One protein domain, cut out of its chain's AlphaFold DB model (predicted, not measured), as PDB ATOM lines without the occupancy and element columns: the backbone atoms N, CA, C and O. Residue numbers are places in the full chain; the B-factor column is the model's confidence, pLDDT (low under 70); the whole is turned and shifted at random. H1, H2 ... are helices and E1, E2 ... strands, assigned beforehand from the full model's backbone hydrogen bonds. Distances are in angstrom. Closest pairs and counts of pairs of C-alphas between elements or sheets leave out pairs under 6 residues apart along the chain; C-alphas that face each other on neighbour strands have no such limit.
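Overview. This is residues 50 to 128 of the 195 residues of an uncharacterized protein of Bacteroidetes bacterium (UniProt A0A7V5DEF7). One strongly twisted antiparallel sheet, ordered E1 - E2 - E4 - E3, makes the body, with E2 running along its length. The small helix H1 sits at one end and the long loop of residues 64 to 77 at the other. The printed part has 79 residues, in order E1 E2 H1 E3 E4, and is mostly strand. It is loose, radius of gyration of the C-alphas 14.6 A, spanning 40 by 27 by 17 A.

Arrangement. E2, residues 78 to 90, is antiparallel to E4, residues 114 to 121, at 166 degrees, with N 84 and O 117 2.9 A apart, within hydrogen-bond range. E1, residues 56 to 63, forms a hairpin with E2 at 145 degrees; N 58 and O 83 are within range at 2.8 A. E3, residues 108 to 111, forms a hairpin with E4 at 139 degrees; N 116 and O 109 are within range at 2.8 A. H1, residues 92 to 99, only grazes the sheet; its closest C-alpha pair with E3 is Leu 96 and Cys 110, 7.9 A. Every O i to N i+4 pair in H1 is within range. E2, H1 and E3 form a split strand-helix-strand unit, two strands running the same way with E4 between them, its crossover right-handed.

Along the chain. E2 measures 36.7 A, E4 22.3 A and E1 21.9 A, bending by 50 degrees at residue 59. E1 begins at C-alpha 56 (-1.739, 5.240, 8.000); E4 ends at C-alpha 121 (-11.517, -9.205, 0.854). H1 measures 10.7 A and E3 10.2 A.

Size, cuts and confidence. The C-alphas farthest apart, of Ser 74 and Gly 91, are 40.4 A apart. The printed part has no cut; E1 to E2 is a long link. Residues 66 to 69 and 101 to 102 have pLDDT under 70.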
ATOM      1  N   PHE A  50      -8.988  15.976  14.642       94.69
ATOM      2  CA  PHE A  50      -8.949  14.750  13.855       94.69
ATOM      3  C   PHE A  50      -7.988  14.935  12.682       94.69
ATOM      4  O   PHE A  50      -8.273  15.699  11.762       94.69
ATOM      5  N   ALA A  51      -6.862  14.226  12.723       94.19
ATOM      6  CA  ALA A  51      -5.775  14.380  11.762       94.19
ATOM      7  C   ALA A  51      -5.940  13.373  10.617       94.19
ATOM      8  O   ALA A  51      -5.300  12.319  10.564       94.19
ATOM      9  N   LYS A  52      -6.857  13.687   9.695       92.94
ATOM     10  CA  LYS A  52      -7.147  12.864   8.509       92.94
ATOM     11  C   LYS A  52      -5.896  12.679   7.641       92.94
ATOM     12  O   LYS A  52      -5.677  11.609   7.078       92.94
ATOM     13  N   GLU A  53      -5.087  13.714   7.513       92.25
ATOM     14  CA  GLU A  53      -3.846  13.753   6.741       92.25
ATOM     15  C   GLU A  53      -2.767  12.803   7.276       92.25
ATOM     16  O   GLU A  53      -1.935  12.334   6.503       92.25
ATOM     17  N   GLU A  54      -2.828  12.436   8.557       94.88
ATOM     18  CA  GLU A  54      -1.931  11.456   9.177       94.88
ATOM     19  C   GLU A  54      -2.449  10.009   9.063       94.88
ATOM     20  O   GLU A  54      -2.036   9.124   9.817       94.88
ATOM     21  N   THR A  55      -3.372   9.735   8.136       95.25
ATOM     22  CA  THR A  55      -3.920   8.385   7.960       95.25
ATOM     23  C   THR A  55      -2.838   7.398   7.518       95.25
ATOM     24  O   THR A  55      -2.272   7.509   6.430       95.25
ATOM     25  N   ILE A  56      -2.621   6.362   8.325       95.25
ATOM     26  CA  ILE A  56      -1.739   5.240   8.000       95.25
ATOM     27  C   ILE A  56      -2.543   4.170   7.268       95.25
ATOM     28  O   ILE A  56      -3.628   3.786   7.708       95.25
ATOM     29  N   VAL A  57      -1.991   3.652   6.170       93.50
ATOM     30  CA  VAL A  57      -2.604   2.581   5.376       93.50
ATOM     31  C   VAL A  57      -1.773   1.310   5.494       93.50
ATOM     32  O   VAL A  57      -0.585   1.304   5.194       93.50
ATOM     33  N   THR A  58      -2.413   0.217   5.896       94.06
ATOM     34  CA  THR A  58      -1.820  -1.122   5.939       94.06
ATOM     35  C   THR A  58      -2.613  -2.051   5.034       94.06
ATOM     36  O   THR A  58      -3.824  -2.182   5.192       94.06
ATOM     37  N   ILE A  59      -1.945  -2.721   4.097       91.50
ATOM     38  CA  ILE A  59      -2.533  -3.811   3.311       91.50
ATOM     39  C   ILE A  59      -1.826  -5.092   3.725       91.50
ATOM     40  O   ILE A  59      -0.598  -5.148   3.718       91.50
ATOM     41  N   GLY A  60      -2.593  -6.111   4.090       90.00
ATOM     42  CA  GLY A  60      -2.037  -7.343   4.625       90.00
ATOM     43  C   GLY A  60      -2.924  -8.553   4.404       90.00
ATOM     44  O   GLY A  60      -3.969  -8.486   3.747       90.00
ATOM     45  N   THR A  61      -2.474  -9.659   4.981       89.88
ATOM     46  CA  THR A  61      -3.160 -10.948   4.970       89.88
ATOM     47  C   THR A  61      -3.221 -11.470   6.398       89.88
ATOM     48  O   THR A  61      -2.249 -11.354   7.141       89.88
ATOM     49  N   GLU A  62      -4.348 -12.050   6.790       88.19
ATOM     50  CA  GLU A  62      -4.526 -12.720   8.081       88.19
ATOM     51  C   GLU A  62      -5.245 -14.060   7.881       88.19
ATOM     52  O   GLU A  62      -5.933 -14.263   6.877       88.19
ATOM     53  N   LYS A  63      -5.080 -14.993   8.825       86.00
ATOM     54  CA  LYS A  63      -5.805 -16.267   8.803       86.00
ATOM     55  C   LYS A  63      -7.143 -16.130   9.507       86.00
ATOM     56  O   LYS A  63      -7.206 -15.629  10.627       86.00
ATOM     57  N   VAL A  64      -8.193 -16.654   8.886       81.31
ATOM     58  CA  VAL A  64      -9.532 -16.676   9.475       81.31
ATOM     59  C   VAL A  64      -9.551 -17.555  10.720       81.31
ATOM     60  O   VAL A  64      -9.274 -18.757  10.658       81.31
ATOM     61  N   VAL A  65      -9.947 -16.969  11.847       78.69
ATOM     62  CA  VAL A  65     -10.175 -17.687  13.103       78.69
ATOM     63  C   VAL A  65     -11.645 -18.118  13.176       78.69
ATOM     64  O   VAL A  65     -12.545 -17.386  12.768       78.69
ATOM     65  N   LYS A  66     -11.908 -19.326  13.698       69.88
ATOM     66  CA  LYS A  66     -13.233 -19.984  13.680       69.88
ATOM     67  C   LYS A  66     -14.387 -19.122  14.218       69.88
ATOM     68  O   LYS A  66     -15.504 -19.257  13.733       69.88
ATOM     69  N   TYR A  67     -14.131 -18.266  15.204       65.25
ATOM     70  CA  TYR A  67     -15.160 -17.458  15.866       65.25
ATOM     71  C   TYR A  67     -15.400 -16.082  15.230       65.25
ATOM     72  O   TYR A  67     -16.373 -15.435  15.590       65.25
ATOM     73  N   ASP A  68     -14.561 -15.662  14.278       65.88
ATOM     74  CA  ASP A  68     -14.619 -14.325  13.667       65.88
ATOM     75  C   ASP A  68     -14.509 -14.413  12.136       65.88
ATOM     76  O   ASP A  68     -13.744 -13.711  11.477       65.88
ATOM     77  N   SER A  69     -15.206 -15.398  11.554       68.69
ATOM     78  CA  SER A  69     -15.100 -15.688  10.123       68.69
ATOM     79  C   SER A  69     -15.931 -14.699   9.302       68.69
ATOM     80  O   SER A  69     -17.158 -14.681   9.443       68.69
ATOM     81  N   PRO A  70     -15.312 -13.917   8.397       75.31
ATOM     82  CA  PRO A  70     -16.054 -13.068   7.477       75.31
ATOM     83  C   PRO A  70     -17.015 -13.911   6.640       75.31
ATOM     84  O   PRO A  70     -16.718 -15.055   6.286       75.31
ATOM     85  N   LYS A  71     -18.169 -13.343   6.275       79.62
ATOM     86  CA  LYS A  71     -19.180 -14.051   5.478       79.62
ATOM     87  C   LYS A  71     -18.561 -14.619   4.191       79.62
ATOM     88  O   LYS A  71     -18.061 -13.866   3.360       79.62
ATOM     89  N   GLY A  72     -18.641 -15.940   4.021       77.88
ATOM     90  CA  GLY A  72     -18.095 -16.654   2.859       77.88
ATOM     91  C   GLY A  72     -16.630 -17.094   2.988       77.88
ATOM     92  O   GLY A  72     -16.103 -17.653   2.031       77.88
ATOM     93  N   ALA A  73     -15.984 -16.874   4.136       81.94
ATOM     94  CA  ALA A  73     -14.648 -17.379   4.431       81.94
ATOM     95  C   ALA A  73     -14.712 -18.647   5.292       81.94
ATOM     96  O   ALA A  73     -15.540 -18.749   6.199       81.94
ATOM     97  N   SER A  74     -13.822 -19.605   5.031       84.88
ATOM     98  CA  SER A  74     -13.687 -20.809   5.861       84.88
ATOM     99  C   SER A  74     -12.626 -20.616   6.952       84.88
ATOM    100  O   SER A  74     -11.622 -19.945   6.701       84.88
ATOM    101  N   PRO A  75     -12.774 -21.223   8.145       84.88
ATOM    102  CA  PRO A  75     -11.719 -21.220   9.157       84.88
ATOM    103  C   PRO A  75     -10.387 -21.730   8.591       84.88
ATOM    104  O   PRO A  75     -10.349 -22.747   7.901       84.88
ATOM    105  N   GLY A  76      -9.292 -21.026   8.882       83.44
ATOM    106  CA  GLY A  76      -7.953 -21.343   8.377       83.44
ATOM    107  C   GLY A  76      -7.642 -20.837   6.963       83.44
ATOM    108  O   GLY A  76      -6.489 -20.950   6.544       83.44
ATOM    109  N   GLN A  77      -8.620 -20.263   6.252       86.50
ATOM    110  CA  GLN A  77      -8.409 -19.592   4.967       86.50
ATOM    111  C   GLN A  77      -7.645 -18.274   5.159       86.50
ATOM    112  O   GLN A  77      -7.867 -17.565   6.142       86.50
ATOM    113  N   ASP A  78      -6.782 -17.927   4.204       87.50
ATOM    114  CA  ASP A  78      -6.163 -16.602   4.142       87.50
ATOM    115  C   ASP A  78      -7.180 -15.569   3.634       87.50
ATOM    116  O   ASP A  78      -7.821 -15.758   2.593       87.50
ATOM    117  N   ILE A  79      -7.314 -14.461   4.356       89.12
ATOM    118  CA  ILE A  79      -8.097 -13.295   3.945       89.12
ATOM    119  C   ILE A  79      -7.190 -12.083   3.816       89.12
ATOM    120  O   ILE A  79      -6.240 -11.906   4.576       89.12
ATOM    121  N   TYR A  80      -7.506 -11.228   2.854       90.38
ATOM    122  CA  TYR A  80      -6.776  -9.995   2.618       90.38
ATOM    123  C   TYR A  80      -7.526  -8.842   3.259       90.38
ATOM    124  O   TYR A  80      -8.756  -8.789   3.212       90.38
ATOM    125  N   PHE A  81      -6.796  -7.884   3.812       91.62
ATOM    126  CA  PHE A  81      -7.397  -6.683   4.362       91.62
ATOM    127  C   PHE A  81      -6.642  -5.429   3.943       91.62
ATOM    128  O   PHE A  81      -5.440  -5.448   3.687       91.62
ATOM    129  N   ALA A  82      -7.382  -4.330   3.906       93.94
ATOM    130  CA  ALA A  82      -6.847  -2.984   3.902       93.94
ATOM    131  C   ALA A  82      -7.358  -2.270   5.158       93.94
ATOM    132  O   ALA A  82      -8.561  -2.275   5.431       93.94
ATOM    133  N   LEU A  83      -6.443  -1.694   5.923       94.94
ATOM    134  CA  LEU A  83      -6.699  -0.999   7.174       94.94
ATOM    135  C   LEU A  83      -6.221   0.444   7.041       94.94
ATOM    136  O   LEU A  83      -5.048   0.681   6.767       94.94
ATOM    137  N   TYR A  84      -7.131   1.385   7.250       96.50
ATOM    138  CA  TYR A  84      -6.846   2.812   7.323       96.50
ATOM    139  C   TYR A  84      -7.009   3.240   8.772       96.50
ATOM    140  O   TYR A  84      -8.035   2.935   9.385       96.50
ATOM    141  N   VAL A  85      -6.005   3.921   9.309       96.31
ATOM    142  CA  VAL A  85      -5.955   4.334  10.709       96.31
ATOM    143  C   VAL A  85      -5.673   5.825  10.769       96.31
ATOM    144  O   VAL A  85      -4.582   6.246  10.396       96.31
ATOM    145  N   ALA A  86      -6.641   6.612  11.228       96.31
ATOM    146  CA  ALA A  86      -6.535   8.065  11.331       96.31
ATOM    147  C   ALA A  86      -6.582   8.498  12.809       96.31
ATOM    148  O   ALA A  86      -7.525   8.117  13.508       96.31
ATOM    149  N   PRO A  87      -5.595   9.256  13.314       96.56
ATOM    150  CA  PRO A  87      -5.548   9.642  14.722       96.56
ATOM    151  C   PRO A  87      -6.555  10.742  15.095       96.56
ATOM    152  O   PRO A  87      -6.815  11.676  14.336       96.56
ATOM    153  N   VAL A  88      -7.073  10.644  16.319       95.00
ATOM    154  CA  VAL A  88      -7.796  11.695  17.045       95.00
ATOM    155  C   VAL A  88      -6.804  12.297  18.040       95.00
ATOM    156  O   VAL A  88      -6.332  11.613  18.941       95.00
ATOM    157  N   LYS A  89      -6.426  13.559  17.846       94.31
ATOM    158  CA  LYS A  89      -5.338  14.207  18.594       94.31
ATOM    159  C   LYS A  89      -5.800  14.779  19.929       94.31
ATOM    160  O   LYS A  89      -5.030  14.801  20.886       94.31
ATOM    161  N   SER A  90      -7.046  15.238  20.002       92.19
ATOM    162  CA  SER A  90      -7.603  15.861  21.200       92.19
ATOM    163  C   SER A  90      -9.123  15.719  21.261       92.19
ATOM    164  O   SER A  90      -9.788  15.464  20.254       92.19
ATOM    165  N   GLY A  91      -9.682  15.862  22.467       90.69
ATOM    166  CA  GLY A  91     -11.131  15.867  22.672       90.69
ATOM    167  C   GLY A  91     -11.815  14.531  22.369       90.69
ATOM    168  O   GLY A  91     -12.947  14.538  21.894       90.69
ATOM    169  N   HIS A  92     -11.157  13.393  22.631       91.06
ATOM    170  CA  HIS A  92     -11.652  12.052  22.286       91.06
ATOM    171  C   HIS A  92     -13.085  11.775  22.771       91.06
ATOM    172  O   HIS A  92     -13.926  11.302  22.007       91.06
ATOM    173  N   GLU A  93     -13.400  12.111  24.023       90.75
ATOM    174  CA  GLU A  93     -14.745  11.903  24.571       90.75
ATOM    175  C   GLU A  93     -15.807  12.698  23.800       90.75
ATOM    176  O   GLU A  93     -16.856  12.163  23.434       90.75
ATOM    177  N   LEU A  94     -15.518  13.966  23.494       92.25
ATOM    178  CA  LEU A  94     -16.406  14.816  22.707       92.25
ATOM    179  C   LEU A  94     -16.505  14.323  21.259       92.25
ATOM    180  O   LEU A  94     -17.603  14.263  20.709       92.25
ATOM    181  N   PHE A  95     -15.394  13.889  20.664       93.19
ATOM    182  CA  PHE A  95     -15.357  13.275  19.339       93.19
ATOM    183  C   PHE A  95     -16.301  12.063  19.258       93.19
ATOM    184  O   PHE A  95     -17.139  11.983  18.357       93.19
ATOM    185  N   LEU A  96     -16.237  11.154  20.239       90.06
ATOM    186  CA  LEU A  96     -17.137  10.001  20.320       90.06
ATOM    187  C   LEU A  96     -18.603  10.414  20.504       90.06
ATOM    188  O   LEU A  96     -19.484   9.817  19.878       90.06
ATOM    189  N   ARG A  97     -18.880  11.437  21.327       91.12
ATOM    190  CA  ARG A  97     -20.238  11.983  21.502       91.12
ATOM    191  C   ARG A  97     -20.785  12.552  20.189       91.12
ATOM    192  O   ARG A  97     -21.939  12.275  19.867       91.12
ATOM    193  N   ILE A  98     -19.976  13.297  19.428       90.81
ATOM    194  CA  ILE A  98     -20.376  13.924  18.153       90.81
ATOM    195  C   ILE A  98     -20.728  12.870  17.104       90.81
ATOM    196  O   ILE A  98     -21.761  12.982  16.441       90.81
ATOM    197  N   LEU A  99     -19.890  11.844  16.946       87.69
ATOM    198  CA  LEU A  99     -20.130  10.802  15.946       87.69
ATOM    199  C   LEU A  99     -21.262   9.852  16.357       87.69
ATOM    200  O   LEU A  99     -22.018   9.377  15.503       87.69
ATOM    201  N   GLY A 100     -21.424   9.615  17.662       80.81
ATOM    202  CA  GLY A 100     -22.464   8.755  18.216       80.81
ATOM    203  C   GLY A 100     -22.377   7.305  17.721       80.81
ATOM    204  O   GLY A 100     -21.479   6.916  16.980       80.81
ATOM    205  N   ARG A 101     -23.339   6.458  18.112       69.00
ATOM    206  CA  ARG A 101     -23.341   5.035  17.709       69.00
ATOM    207  C   ARG A 101     -23.673   4.797  16.233       69.00
ATOM    208  O   ARG A 101     -23.402   3.719  15.722       69.00
ATOM    209  N   HIS A 102     -24.254   5.781  15.547       65.19
ATOM    210  CA  HIS A 102     -24.736   5.634  14.169       65.19
ATOM    211  C   HIS A 102     -23.622   5.612  13.121       65.19
ATOM    212  O   HIS A 102     -23.849   5.168  11.996       65.19
ATOM    213  N   PHE A 103     -22.436   6.101  13.473       73.81
ATOM    214  CA  PHE A 103     -21.309   6.140  12.552       73.81
ATOM    215  C   PHE A 103     -20.519   4.820  12.537       73.81
ATOM    216  O   PHE A 103     -19.803   4.539  11.573       73.81
ATOM    217  N   TRP A 104     -20.687   3.993  13.572       82.19
ATOM    218  CA  TRP A 104     -19.910   2.777  13.774       82.19
ATOM    219  C   TRP A 104     -20.506   1.568  13.056       82.19
ATOM    220  O   TRP A 104     -21.717   1.365  13.003       82.19
ATOM    221  N   SER A 105     -19.622   0.752  12.496       82.19
ATOM    222  CA  SER A 105     -19.930  -0.533  11.871       82.19
ATOM    223  C   SER A 105     -18.741  -1.472  12.047       82.19
ATOM    224  O   SER A 105     -17.647  -1.016  12.363       82.19
ATOM    225  N   ASP A 106     -18.907  -2.757  11.747       79.81
ATOM    226  CA  ASP A 106     -17.827  -3.756  11.859       79.81
ATOM    227  C   ASP A 106     -16.551  -3.367  11.087       79.81
ATOM    228  O   ASP A 106     -15.439  -3.744  11.440       79.81
ATOM    229  N   ASN A 107     -16.706  -2.567  10.030       86.94
ATOM    230  CA  ASN A 107     -15.618  -2.108   9.170       86.94
ATOM    231  C   ASN A 107     -15.186  -0.663   9.459       86.94
ATOM    232  O   ASN A 107     -14.302  -0.153   8.773       86.94
ATOM    233  N   PHE A 108     -15.838   0.023  10.402       90.38
ATOM    234  CA  PHE A 108     -15.562   1.417  10.732       90.38
ATOM    235  C   PHE A 108     -15.821   1.712  12.208       90.38
ATOM    236  O   PHE A 108     -16.976   1.770  12.626       90.38
ATOM    237  N   TYR A 109     -14.771   1.918  12.992       90.69
ATOM    238  CA  TYR A 109     -14.871   2.051  14.446       90.69
ATOM    239  C   TYR A 109     -13.802   2.993  14.999       90.69
ATOM    240  O   TYR A 109     -12.882   3.386  14.288       90.69
ATOM    241  N   CYS A 110     -13.929   3.361  16.272       89.44
ATOM    242  CA  CYS A 110     -12.938   4.149  16.994       89.44
ATOM    243  C   CYS A 110     -12.407   3.337  18.181       89.44
ATOM    244  O   CYS A 110     -13.200   2.740  18.908       89.44
ATOM    245  N   ALA A 111     -11.088   3.296  18.355       88.31
ATOM    246  CA  ALA A 111     -10.411   2.684  19.499       88.31
ATOM    247  C   ALA A 111      -9.054   3.372  19.721       88.31
ATOM    248  O   ALA A 111      -8.464   3.869  18.768       88.31
ATOM    249  N   ASP A 112      -8.553   3.413  20.957       88.12
ATOM    250  CA  ASP A 112      -7.204   3.913  21.287       88.12
ATOM    251  C   ASP A 112      -6.826   5.235  20.585       88.12
ATOM    252  O   ASP A 112      -5.782   5.326  19.923       88.12
ATOM    253  N   ASP A 113      -7.723   6.225  20.669       91.12
ATOM    254  CA  ASP A 113      -7.600   7.545  20.034       91.12
ATOM    255  C   ASP A 113      -7.410   7.513  18.510       91.12
ATOM    256  O   ASP A 113      -6.771   8.381  17.916       91.12
ATOM    257  N   LYS A 114      -7.949   6.493  17.841       93.94
ATOM    258  CA  LYS A 114      -7.839   6.317  16.393       93.94
ATOM    259  C   LYS A 114      -9.159   5.873  15.790       93.94
ATOM    260  O   LYS A 114      -9.876   5.036  16.332       93.94
ATOM    261  N   VAL A 115      -9.437   6.399  14.607       94.19
ATOM    262  CA  VAL A 115     -10.495   5.929  13.722       94.19
ATOM    263  C   VAL A 115      -9.921   4.861  12.807       94.19
ATOM    264  O   VAL A 115      -8.937   5.091  12.103       94.19
ATOM    265  N   PHE A 116     -10.573   3.709  12.777       94.00
ATOM    266  CA  PHE A 116     -10.220   2.579  11.936       94.00
ATOM    267  C   PHE A 116     -11.264   2.397  10.846       94.00
ATOM    268  O   PHE A 116     -12.458   2.308  11.126       94.00
ATOM    269  N   PHE A 117     -10.808   2.251   9.606       94.25
ATOM    270  CA  PHE A 117     -11.586   1.668   8.519       94.25
ATOM    271  C   PHE A 117     -10.892   0.377   8.078       94.25
ATOM    272  O   PHE A 117      -9.803   0.423   7.502       94.25
ATOM    273  N   LYS A 118     -11.506  -0.779   8.347       91.94
ATOM    274  CA  LYS A 118     -10.994  -2.096   7.938       91.94
ATOM    275  C   LYS A 118     -11.876  -2.651   6.830       91.94
ATOM    276  O   LYS A 118     -13.078  -2.805   7.006       91.94
ATOM    277  N   LYS A 119     -11.286  -2.992   5.686       91.12
ATOM    278  CA  LYS A 119     -11.984  -3.662   4.587       91.12
ATOM    279  C   LYS A 119     -11.370  -5.022   4.320       91.12
ATOM    280  O   LYS A 119     -10.228  -5.107   3.881       91.12
ATOM    281  N   ILE A 120     -12.161  -6.067   4.541       89.25
ATOM    282  CA  ILE A 120     -11.785  -7.456   4.270       89.25
ATOM    283  C   ILE A 120     -12.181  -7.839   2.835       89.25
ATOM    284  O   ILE A 120     -13.222  -7.414   2.324       89.25
ATOM    285  N   SER A 121     -11.341  -8.647   2.192       86.94
ATOM    286  CA  SER A 121     -11.517  -9.205   0.854       86.94
ATOM    287  C   SER A 121     -11.085 -10.673   0.827       86.94
ATOM    288  O   SER A 121     -10.009 -11.026   1.306       86.94
ATOM    289  N   LEU A 122     -11.907 -11.527   0.209       84.44
ATOM    290  CA  LEU A 122     -11.542 -12.920  -0.084       84.44
ATOM    291  C   LEU A 122     -10.603 -13.029  -1.296       84.44
ATOM    292  O   LEU A 122      -9.929 -14.038  -1.472       84.44
ATOM    293  N   SER A 123     -10.542 -11.981  -2.119       83.88
ATOM    294  CA  SER A 123      -9.621 -11.876  -3.250       83.88
ATOM    295  C   SER A 123      -8.358 -11.118  -2.849       83.88
ATOM    296  O   SER A 123      -8.435 -10.172  -2.058       83.88
ATOM    297  N   LYS A 124      -7.218 -11.481  -3.454       84.44
ATOM    298  CA  LYS A 124      -5.930 -10.796  -3.268       84.44
ATOM    299  C   LYS A 124      -6.085  -9.293  -3.536       84.44
ATOM    300  O   LYS A 124      -6.531  -8.893  -4.613       84.44
ATOM    301  N   ILE A 125      -5.748  -8.477  -2.535       83.31
ATOM    302  CA  ILE A 125      -5.746  -7.006  -2.646       83.31
ATOM    303  C   ILE A 125      -4.420  -6.521  -3.232       83.31
ATOM    304  O   ILE A 125      -4.403  -5.617  -4.063       83.31
ATOM    305  N   VAL A 126      -3.312  -7.130  -2.807       80.38
ATOM    306  CA  VAL A 126      -1.963  -6.795  -3.277       80.38
ATOM    307  C   VAL A 126      -1.900  -6.951  -4.801       80.38
ATOM    308  O   VAL A 126      -2.407  -7.937  -5.329       80.38
ATOM    309  N   GLU A 127      -1.310  -5.961  -5.481       83.31
ATOM    310  CA  GLU A 127      -1.219  -5.835  -6.955       83.31
ATOM    311  C   GLU A 127      -2.557  -5.593  -7.684       83.31
ATOM    312  O   GLU A 127      -2.575  -5.423  -8.901       83.31
ATOM    313  N   ASN A 128      -3.684  -5.500  -6.971       88.25
ATOM    314  CA  ASN A 128      -4.985  -5.195  -7.563       88.25
ATOM    315  C   ASN A 128      -5.300  -3.693  -7.472       88.25
ATOM    316  O   ASN A 128      -6.087  -3.254  -6.632       88.25
TER     317      ASN A 128